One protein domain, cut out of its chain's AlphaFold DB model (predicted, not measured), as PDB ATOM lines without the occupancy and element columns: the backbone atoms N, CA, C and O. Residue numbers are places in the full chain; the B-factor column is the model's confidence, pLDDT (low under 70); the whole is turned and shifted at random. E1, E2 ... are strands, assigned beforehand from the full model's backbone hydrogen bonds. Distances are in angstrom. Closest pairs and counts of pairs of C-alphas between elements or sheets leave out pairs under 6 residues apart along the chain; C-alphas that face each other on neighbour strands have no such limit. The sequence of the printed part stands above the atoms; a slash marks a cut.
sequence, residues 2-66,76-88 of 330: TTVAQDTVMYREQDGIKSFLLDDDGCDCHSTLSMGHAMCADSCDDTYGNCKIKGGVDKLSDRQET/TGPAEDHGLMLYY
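Overview. This is residues 2 to 66 and 76 to 88 of the 330 residues of an uncharacterized protein of Symbiodinium microadriaticum (UniProt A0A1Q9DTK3). With little regular structure, this is a small meander sheet, each strand the antiparallel neighbour of the one before, with loops over one face, among them residues 38 to 51. Residues 56 to 57 pair antiparallel with 35 to 36 of E3, and residues 82 to 88 form a tail. The printed part has 78 residues, no named helix and strands E1, E2, E3, in that order also across the sheet; it is all strand, with 18 residues in named elements. It is compact, radius of gyration of the C-alphas 11.5 A, spanning 36 by 27 by 25 A.

Arrangement. E1, residues 8 to 14, and E2, residues 17 to 23, form a hairpin at 165 degrees; N 10 and O 21 are 2.9 A apart, within hydrogen-bond range. E2 and E3, residues 33 to 36, form another at 169 degrees, with N 20 and O 35 at 2.8 A.

Along the chain. E1 starts at C-alpha 8 (101.736, 68.877, 98.742) and spans 17.7 A; E2 spans 18.7 A; E3 spans 10.4 A, ending at C-alpha 36 (89.508, 79.537, 100.408).

Size, cuts and confidence. Residues 67 to 75 are cut out; C-alphas 66 and 76 are 15.7 A apart. Residues 2 to 4 and 63 to 66 have pLDDT under 70.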
ATOM      1  N   THR A   2     104.978  67.289  80.537       52.84
ATOM      2  CA  THR A   2     105.613  66.891  81.794       52.84
ATOM      3  C   THR A   2     104.538  66.939  82.872       52.84
ATOM      4  O   THR A   2     104.015  68.008  83.177       52.84
ATOM      5  N   THR A   3     104.154  65.777  83.394       56.81
ATOM      6  CA  THR A   3     103.310  65.684  84.587       56.81
ATOM      7  C   THR A   3     104.097  66.254  85.756       56.81
ATOM      8  O   THR A   3     105.142  65.710  86.112       56.81
ATOM      9  N   VAL A   4     103.622  67.363  86.306       64.19
ATOM     10  CA  VAL A   4     104.101  67.880  87.585       64.19
ATOM     11  C   VAL A   4     103.405  67.057  88.663       64.19
ATOM     12  O   VAL A   4     102.188  66.874  88.610       64.19
ATOM     13  N   ALA A   5     104.182  66.452  89.558       72.75
ATOM     14  CA  ALA A   5     103.624  65.663  90.644       72.75
ATOM     15  C   ALA A   5     103.035  66.624  91.674       72.75
ATOM     16  O   ALA A   5     103.752  67.472  92.171       72.75
ATOM     17  N   GLN A   6     101.749  66.488  91.980       77.50
ATOM     18  CA  GLN A   6     101.145  67.170  93.120       77.50
ATOM     19  C   GLN A   6     101.526  66.371  94.365       77.50
ATOM     20  O   GLN A   6     101.036  65.252  94.547       77.50
ATOM     21  N   ASP A   7     102.460  66.880  95.158       83.56
ATOM     22  CA  ASP A   7     103.007  66.181  96.324       83.56
ATOM     23  C   ASP A   7     102.684  66.876  97.653       83.56
ATOM     24  O   ASP A   7     102.908  66.297  98.722       83.56
ATOM     25  N   THR A   8     102.069  68.057  97.588       87.25
ATOM     26  CA  THR A   8     101.736  68.877  98.742       87.25
ATOM     27  C   THR A   8     100.224  69.059  98.858       87.25
ATOM     28  O   THR A   8      99.528  69.454  97.925       87.25
ATOM     29  N   VAL A   9      99.698  68.760 100.050       91.94
ATOM     30  CA  VAL A   9      98.316  69.065 100.440       91.94
ATOM     31  C   VAL A   9      98.360  69.961 101.662       91.94
ATOM     32  O   VAL A   9      98.932  69.579 102.686       91.94
ATOM     33  N   MET A  10      97.708  71.119 101.587       91.00
ATOM     34  CA  MET A  10      97.531  71.995 102.741       91.00
ATOM     35  C   MET A  10      96.057  72.159 103.076       91.00
ATOM     36  O   MET A  10      95.217  72.373 102.208       91.00
ATOM     37  N   TYR A  11      95.753  72.076 104.370       94.31
ATOM     38  CA  TYR A  11      94.442  72.402 104.905       94.31
ATOM     39  C   TYR A  11      94.605  73.139 106.228       94.31
ATOM     40  O   TYR A  11      95.032  72.550 107.226       94.31
ATOM     41  N   ARG A  12      94.297  74.438 106.243       90.62
ATOM     42  CA  ARG A  12      94.463  75.279 107.437       90.62
ATOM     43  C   ARG A  12      93.487  76.439 107.474       90.62
ATOM     44  O   ARG A  12      92.866  76.777 106.474       90.62
ATOM     45  N   GLU A  13      93.385  77.061 108.639       89.94
ATOM     46  CA  GLU A  13      92.614  78.283 108.836       89.94
ATOM     47  C   GLU A  13      93.534  79.504 108.804       89.94
ATOM     48  O   GLU A  13      94.519  79.556 109.540       89.94
ATOM     49  N   GLN A  14      93.204  80.484 107.965       83.38
ATOM     50  CA  GLN A  14      93.855  81.790 107.915       83.38
ATOM     51  C   GLN A  14      92.773  82.864 107.798       83.38
ATOM     52  O   GLN A  14      91.805  82.688 107.063       83.38
ATOM     53  N   ASP A  15      92.882  83.926 108.599       83.62
ATOM     54  CA  ASP A  15      91.903  85.023 108.653       83.62
ATOM     55  C   ASP A  15      90.435  84.565 108.828       83.62
ATOM     56  O   ASP A  15      89.491  85.204 108.362       83.62
ATOM     57  N   GLY A  16      90.237  83.452 109.548       87.31
ATOM     58  CA  GLY A  16      88.925  82.860 109.836       87.31
ATOM     59  C   GLY A  16      88.354  81.977 108.721       87.31
ATOM     60  O   GLY A  16      87.191  81.580 108.801       87.31
ATOM     61  N   ILE A  17      89.139  81.665 107.684       87.69
ATOM     62  CA  ILE A  17      88.710  80.858 106.537       87.69
ATOM     63  C   ILE A  17      89.561  79.596 106.445       87.69
ATOM     64  O   ILE A  17      90.789  79.638 106.358       87.69
ATOM     65  N   LYS A  18      88.882  78.445 106.473       93.19
ATOM     66  CA  LYS A  18      89.503  77.140 106.245       93.19
ATOM     67  C   LYS A  18      89.711  76.953 104.755       93.19
ATOM     68  O   LYS A  18      88.748  76.941 103.994       93.19
ATOM     69  N   SER A  19      90.968  76.813 104.383       92.50
ATOM     70  CA  SER A  19      91.424  76.832 103.003       92.50
ATOM     71  C   SER A  19      92.096  75.503 102.679       92.50
ATOM     72  O   SER A  19      92.646  74.852 103.570       92.50
ATOM     73  N   PHE A  20      91.992  75.079 101.426       94.06
ATOM     74  CA  PHE A  20      92.499  73.811 100.916       94.06
ATOM     75  C   PHE A  20      93.352  74.065  99.675       94.06
ATOM     76  O   PHE A  20      92.904  74.766  98.770       94.06
ATOM     77  N   LEU A  21      94.536  73.460  99.635       91.44
ATOM     78  CA  LEU A  21      95.454  73.505  98.504       91.44
ATOM     79  C   LEU A  21      95.910  72.098  98.144       91.44
ATOM     80  O   LEU A  21      96.281  71.320  99.028       91.44
ATOM     81  N   LEU A  22      95.936  71.818  96.847       91.50
ATOM     82  CA  LEU A  22      96.651  70.704  96.241       91.50
ATOM     83  C   LEU A  22      97.649  71.270  95.231       91.50
ATOM     84  O   LEU A  22      97.222  71.873  94.242       91.50
ATOM     85  N   ASP A  23      98.936  71.077  95.507       86.69
ATOM     86  CA  ASP A  23     100.032  71.745  94.804       86.69
ATOM     87  C   ASP A  23     101.348  70.920  94.812       86.69
ATOM     88  O   ASP A  23     101.400  69.850  95.432       86.69
ATOM     89  N   ASP A  24     102.392  71.364  94.099       82.12
ATOM     90  CA  ASP A  24     103.732  70.751  94.056       82.12
ATOM     91  C   ASP A  24     104.846  71.502  94.809       82.12
ATOM     92  O   ASP A  24     105.873  70.896  95.114       82.12
ATOM     93  N   ASP A  25     104.686  72.785  95.134       81.81
ATOM     94  CA  ASP A  25     105.693  73.562  95.875       81.81
ATOM     95  C   ASP A  25     105.181  74.171  97.192       81.81
ATOM     96  O   ASP A  25     105.952  74.720  97.988       81.81
ATOM     97  N   GLY A  26     103.900  73.959  97.485       84.06
ATOM     98  CA  GLY A  26     103.231  74.437  98.682       84.06
ATOM     99  C   GLY A  26     102.782  75.886  98.572       84.06
ATOM    100  O   GLY A  26     102.647  76.537  99.613       84.06
ATOM    101  N   CYS A  27     102.535  76.391  97.366       87.12
ATOM    102  CA  CYS A  27     101.997  77.723  97.129       87.12
ATOM    103  C   CYS A  27     100.826  77.687  96.136       87.12
ATOM    104  O   CYS A  27     100.685  76.769  95.346       87.12
ATOM    105  N   ASP A  28      99.905  78.652  96.215       82.88
ATOM    106  CA  ASP A  28      98.709  78.627  95.350       82.88
ATOM    107  C   ASP A  28      99.035  78.702  93.861       82.88
ATOM    108  O   ASP A  28      98.262  78.224  93.030       82.88
ATOM    109  N   CYS A  29     100.154  79.335  93.527       81.75
ATOM    110  CA  CYS A  29     100.576  79.490  92.153       81.75
ATOM    111  C   CYS A  29     100.861  78.134  91.522       81.75
ATOM    112  O   CYS A  29     101.647  77.370  92.062       81.75
ATOM    113  N   HIS A  30     100.291  77.876  90.345       79.44
ATOM    114  CA  HIS A  30     100.443  76.602  89.632       79.44
ATOM    115  C   HIS A  30      99.774  75.405  90.308       79.44
ATOM    116  O   HIS A  30      99.920  74.270  89.832       79.44
ATOM    117  N   SER A  31      98.948  75.667  91.320       84.38
ATOM    118  CA  SER A  31      98.206  74.630  92.006       84.38
ATOM    119  C   SER A  31      97.197  73.947  91.088       84.38
ATOM    120  O   SER A  31      96.604  74.519  90.164       84.38
ATOM    121  N   THR A  32      96.968  72.660  91.340       88.25
ATOM    122  CA  THR A  32      95.886  71.948  90.651       88.25
ATOM    123  C   THR A  32      94.529  72.375  91.198       88.25
ATOM    124  O   THR A  32      93.540  72.390  90.460       88.25
ATOM    125  N   LEU A  33      94.474  72.686  92.494       89.94
ATOM    126  CA  LEU A  33      93.250  73.054  93.186       89.94
ATOM    127  C   LEU A  33      93.558  73.935  94.401       89.94
ATOM    128  O   LEU A  33      94.107  73.439  95.383       89.94
ATOM    129  N   SER A  34      93.093  75.186  94.377       90.94
ATOM    130  CA  SER A  34      93.087  76.087  95.535       90.94
ATOM    131  C   SER A  34      91.670  76.589  95.846       90.94
ATOM    132  O   SER A  34      90.918  77.016  94.962       90.94
ATOM    133  N   MET A  35      91.271  76.488  97.117       93.19
ATOM    134  CA  MET A  35      89.970  76.916  97.641       93.19
ATOM    135  C   MET A  35      90.146  77.627  98.985       93.19
ATOM    136  O   MET A  35      90.830  77.120  99.873       93.19
ATOM    137  N   GLY A  36      89.441  78.736  99.187       91.19
ATOM    138  CA  GLY A  36      89.508  79.537 100.408       91.19
ATOM    139  C   GLY A  36      90.400  80.763 100.245       91.19
ATOM    140  O   GLY A  36      90.336  81.434  99.219       91.19
ATOM    141  N   HIS A  37      91.156  81.093 101.289       89.81
ATOM    142  CA  HIS A  37      92.138  82.174 101.303       89.81
ATOM    143  C   HIS A  37      93.436  81.725 100.626       89.81
ATOM    144  O   HIS A  37      93.782  80.545 100.684       89.81
ATOM    145  N   ALA A  38      94.179  82.676 100.060       88.38
ATOM    146  CA  ALA A  38      95.460  82.378  99.447       88.38
ATOM    147  C   ALA A  38      96.504  81.818 100.449       88.38
ATOM    148  O   ALA A  38      96.564  82.260 101.606       88.38
ATOM    149  N   MET A  39      97.324  80.850 100.028       88.19
ATOM    150  CA  MET A  39      98.308  80.105 100.814       88.19
ATOM    151  C   MET A  39      99.654  79.951 100.086       88.19
ATOM    152  O   MET A  39      99.713  79.651  98.901       88.19
ATOM    153  N   CYS A  40     100.752  80.118 100.826       89.81
ATOM    154  CA  CYS A  40     102.110  79.779 100.402       89.81
ATOM    155  C   CYS A  40     103.003  79.481 101.617       89.81
ATOM    156  O   CYS A  40     103.172  80.320 102.509       89.81
ATOM    157  N   ALA A  41     103.546  78.265 101.688       87.06
ATOM    158  CA  ALA A  41     104.243  77.744 102.863       87.06
ATOM    159  C   ALA A  41     103.416  77.962 104.148       87.06
ATOM    160  O   ALA A  41     102.271  77.529 104.207       87.06
ATOM    161  N   ASP A  42     103.941  78.661 105.161       85.44
ATOM    162  CA  ASP A  42     103.302  78.863 106.473       85.44
ATOM    163  C   ASP A  42     102.379  80.098 106.560       85.44
ATOM    164  O   ASP A  42     101.723  80.309 107.582       85.44
ATOM    165  N   SER A  43     102.291  80.916 105.507       83.81
ATOM    166  CA  SER A  43     101.465  82.134 105.489       83.81
ATOM    167  C   SER A  43     100.830  82.376 104.121       83.81
ATOM    168  O   SER A  43     100.848  81.508 103.260       83.81
ATOM    169  N   CYS A  44     100.217  83.534 103.906       83.94
ATOM    170  CA  CYS A  44      99.928  83.970 102.544       83.94
ATOM    171  C   CYS A  44     101.128  84.763 102.000       83.94
ATOM    172  O   CYS A  44     101.817  85.422 102.784       83.94
ATOM    173  N   ASP A  45     101.368  84.697 100.691       83.00
ATOM    174  CA  ASP A  45     102.375  85.496  99.989       83.00
ATOM    175  C   ASP A  45     101.741  86.150  98.750       83.00
ATOM    176  O   ASP A  45     101.285  85.450  97.848       83.00
ATOM    177  N   ASP A  46     101.727  87.489  98.696       80.81
ATOM    178  CA  ASP A  46     101.184  88.272  97.567       80.81
ATOM    179  C   ASP A  46     101.962  88.038  96.246       80.81
ATOM    180  O   ASP A  46     101.545  88.486  95.178       80.81
ATOM    181  N   THR A  47     103.117  87.368  96.315       76.62
ATOM    182  CA  THR A  47     103.906  86.915  95.160       76.62
ATOM    183  C   THR A  47     103.302  85.669  94.515       76.62
ATOM    184  O   THR A  47     103.394  85.517  93.300       76.62
ATOM    185  N   TYR A  48     102.688  84.796  95.318       72.12
ATOM    186  CA  TYR A  48     102.184  83.484  94.899       72.12
ATOM    187  C   TYR A  48     100.658  83.364  94.993       72.12
ATOM    188  O   TYR A  48     100.102  82.329  94.655       72.12
ATOM    189  N   GLY A  49      99.977  84.425  95.422       72.81
ATOM    190  CA  GLY A  49      98.528  84.521  95.526       72.81
ATOM    191  C   GLY A  49      98.110  85.959  95.828       72.81
ATOM    192  O   GLY A  49      98.927  86.871  95.805       72.81
ATOM    193  N   ASN A  50      96.828  86.198  96.103       77.62
ATOM    194  CA  ASN A  50      96.345  87.525  96.494       77.62
ATOM    195  C   ASN A  50      95.817  87.481  97.928       77.62
ATOM    196  O   ASN A  50      94.654  87.147  98.155       77.62
ATOM    197  N   CYS A  51      96.649  87.878  98.891       82.19
ATOM    198  CA  CYS A  51      96.329  87.834 100.321       82.19
ATOM    199  C   CYS A  51      95.236  88.817 100.741       82.19
ATOM    200  O   CYS A  51      94.842  88.857 101.902       82.19
ATOM    201  N   LYS A  52      94.777  89.675  99.825       81.00
ATOM    202  CA  LYS A  52      93.702  90.636 100.090       81.00
ATOM    203  C   LYS A  52      92.327  90.058  99.784       81.00
ATOM    204  O   LYS A  52      91.334  90.640 100.225       81.00
ATOM    205  N   ILE A  53      92.257  88.963  99.026       76.06
ATOM    206  CA  ILE A  53      90.998  88.271  98.762       76.06
ATOM    207  C   ILE A  53      90.695  87.399  99.969       76.06
ATOM    208  O   ILE A  53      91.493  86.552 100.358       76.06
ATOM    209  N   LYS A  54      89.531  87.627 100.582       78.06
ATOM    210  CA  LYS A  54      89.173  86.941 101.823       78.06
ATOM    211  C   LYS A  54      88.933  85.460 101.574       78.06
ATOM    212  O   LYS A  54      89.386  84.640 102.356       78.06
ATOM    213  N   GLY A  55      88.289  85.104 100.471       85.50
ATOM    214  CA  GLY A  55      88.211  83.719 100.044       85.50
ATOM    215  C   GLY A  55      87.575  83.577  98.673       85.50
ATOM    216  O   GLY A  55      86.924  84.495  98.186       85.50
ATOM    217  N   GLY A  56      87.751  82.416  98.060       90.06
ATOM    218  CA  GLY A  56      87.183  82.113  96.756       90.06
ATOM    219  C   GLY A  56      87.596  80.730  96.288       90.06
ATOM    220  O   GLY A  56      87.940  79.867  97.097       90.06
ATOM    221  N   VAL A  57      87.590  80.527  94.980       90.62
ATOM    222  CA  VAL A  57      88.211  79.355  94.352       90.62
ATOM    223  C   VAL A  57      89.088  79.821  93.204       90.62
ATOM    224  O   VAL A  57      88.816  80.851  92.585       90.62
ATOM    225  N   ASP A  58      90.171  79.108  92.942       87.69
ATOM    226  CA  ASP A  58      91.035  79.417  91.808       87.69
ATOM    227  C   ASP A  58      90.660  78.588  90.565       87.69
ATOM    228  O   ASP A  58      89.831  77.670  90.614       87.69
ATOM    229  N   LYS A  59      91.228  78.946  89.415       85.06
ATOM    230  CA  LYS A  59      91.144  78.173  88.182       85.06
ATOM    231  C   LYS A  59      91.858  76.841  88.371       85.06
ATOM    232  O   LYS A  59      92.951  76.769  88.911       85.06
ATOM    233  N   LEU A  60      91.256  75.775  87.852       82.56
ATOM    234  CA  LEU A  60      91.936  74.487  87.784       82.56
ATOM    235  C   LEU A  60      93.139  74.605  86.848       82.56
ATOM    236  O   LEU A  60      92.955  74.939  85.675       82.56
ATOM    237  N   SER A  61      94.333  74.277  87.347       75.50
ATOM    238  CA  SER A  61      95.580  74.347  86.580       75.50
ATOM    239  C   SER A  61      95.809  75.750  85.995       75.50
ATOM    240  O   SER A  61      95.812  75.929  84.774       75.50
ATOM    241  N   ASP A  62      96.047  76.738  86.857       70.69
ATOM    242  CA  ASP A  62      96.348  78.132  86.482       70.69
ATOM    243  C   ASP A  62      97.741  78.322  85.824       70.69
ATOM    244  O   ASP A  62      98.161  79.437  85.506       70.69
ATOM    245  N   ARG A  63      98.444  77.220  85.531       67.12
ATOM    246  CA  ARG A  63      99.717  77.191  84.807       67.12
ATOM    247  C   ARG A  63      99.603  77.850  83.429       67.12
ATOM    248  O   ARG A  63      98.955  77.323  82.523       67.12
ATOM    249  N   GLN A  64     100.319  78.954  83.217       57.47
ATOM    250  CA  GLN A  64     100.528  79.469  81.864       57.47
ATOM    251  C   GLN A  64     101.425  78.505  81.075       57.47
ATOM    252  O   GLN A  64     102.502  78.116  81.523       57.47
ATOM    253  N   GLU A  65     100.994  78.114  79.872       51.31
ATOM    254  CA  GLU A  65     101.688  77.116  79.040       51.31
ATOM    255  C   GLU A  65     103.073  77.554  78.526       51.31
ATOM    256  O   GLU A  65     103.764  76.765  77.880       51.31
ATOM    257  N   THR A  66     103.532  78.779  78.791       47.16
ATOM    258  CA  THR A  66     104.779  79.285  78.206       47.16
ATOM    259  C   THR A  66     105.498  80.272  79.117       47.16
ATOM    260  O   THR A  66     105.463  81.477  78.873       47.16
ATOM    261  N   THR A  76      97.011  83.567  89.624       73.06
ATOM    262  CA  THR A  76      95.693  83.988  90.094       73.06
ATOM    263  C   THR A  76      95.457  83.273  91.406       73.06
ATOM    264  O   THR A  76      95.373  82.067  91.427       73.06
ATOM    265  N   GLY A  77      95.409  83.988  92.529       77.25
ATOM    266  CA  GLY A  77      94.927  83.365  93.762       77.25
ATOM    267  C   GLY A  77      93.423  83.065  93.671       77.25
ATOM    268  O   GLY A  77      92.758  83.537  92.738       77.25
ATOM    269  N   PRO A  78      92.851  82.376  94.674       85.62
ATOM    270  CA  PRO A  78      91.409  82.193  94.782       85.62
ATOM    271  C   PRO A  78      90.646  83.507  94.587       85.62
ATOM    272  O   PRO A  78      90.987  84.522  95.196       85.62
ATOM    273  N   ALA A  79      89.610  83.489  93.748       82.88
ATOM    274  CA  ALA A  79      88.824  84.670  93.409       82.88
ATOM    275  C   ALA A  79      87.342  84.482  93.759       82.88
ATOM    276  O   ALA A  79      86.798  83.378  93.687       82.88
ATOM    277  N   GLU A  80      86.687  85.579  94.150       85.56
ATOM    278  CA  GLU A  80      85.271  85.590  94.556       85.56
ATOM    279  C   GLU A  80      84.306  85.370  93.375       85.56
ATOM    280  O   GLU A  80      83.140  85.048  93.586       85.56
ATOM    281  N   ASP A  81      84.773  85.546  92.136       82.75
ATOM    282  CA  ASP A  81      83.983  85.429  90.905       82.75
ATOM    283  C   ASP A  81      84.181  84.100  90.156       82.75
ATOM    284  O   ASP A  81      83.591  83.886  89.093       82.75
ATOM    285  N   HIS A  82      84.963  83.175  90.716       84.50
ATOM    286  CA  HIS A  82      85.102  81.816  90.204       84.50
ATOM    287  C   HIS A  82      84.163  80.838  90.929       84.50
ATOM    288  O   HIS A  82      83.753  81.043  92.070       84.50
ATOM    289  N   GLY A  83      83.836  79.729  90.261       83.31
ATOM    290  CA  GLY A  83      83.049  78.635  90.825       83.31
ATOM    291  C   GLY A  83      83.706  77.288  90.550       83.31
ATOM    292  O   GLY A  83      84.240  77.063  89.465       83.31
ATOM    293  N   LEU A  84      83.641  76.383  91.525       87.06
ATOM    294  CA  LEU A  84      84.188  75.035  91.432       87.06
ATOM    295  C   LEU A  84      83.116  74.021  91.822       87.06
ATOM    296  O   LEU A  84      82.431  74.180  92.832       87.06
ATOM    297  N   MET A  85      83.007  72.949  91.041       84.44
ATOM    298  CA  MET A  85      82.157  71.809  91.355       84.44
ATOM    299  C   MET A  85      83.015  70.551  91.425       84.44
ATOM    300  O   MET A  85      83.646  70.170  90.441       84.44
ATOM    301  N   LEU A  86      83.043  69.918  92.597       83.25
ATOM    302  CA  LEU A  86      83.762  68.669  92.814       83.25
ATOM    303  C   LEU A  86      82.794  67.495  92.702       83.25
ATOM    304  O   LEU A  86      81.784  67.428  93.400       83.25
ATOM    305  N   TYR A  87      83.145  66.548  91.840       76.62
ATOM    306  CA  TYR A  87      82.481  65.257  91.746       76.62
ATOM    307  C   TYR A  87      83.388  64.215  92.393       76.62
ATOM    308  O   TYR A  87      84.594  64.213  92.153       76.62
ATOM    309  N   TYR A  88      82.822  63.313  93.188       82.31
ATOM    310  CA  TYR A  88      83.548  62.148  93.681       82.31
ATOM    311  C   TYR A  88      82.972  60.891  93.041       82.31
ATOM    312  O   TYR A  88      81.761  60.744  92.879       82.31
TER     313      TYR A  88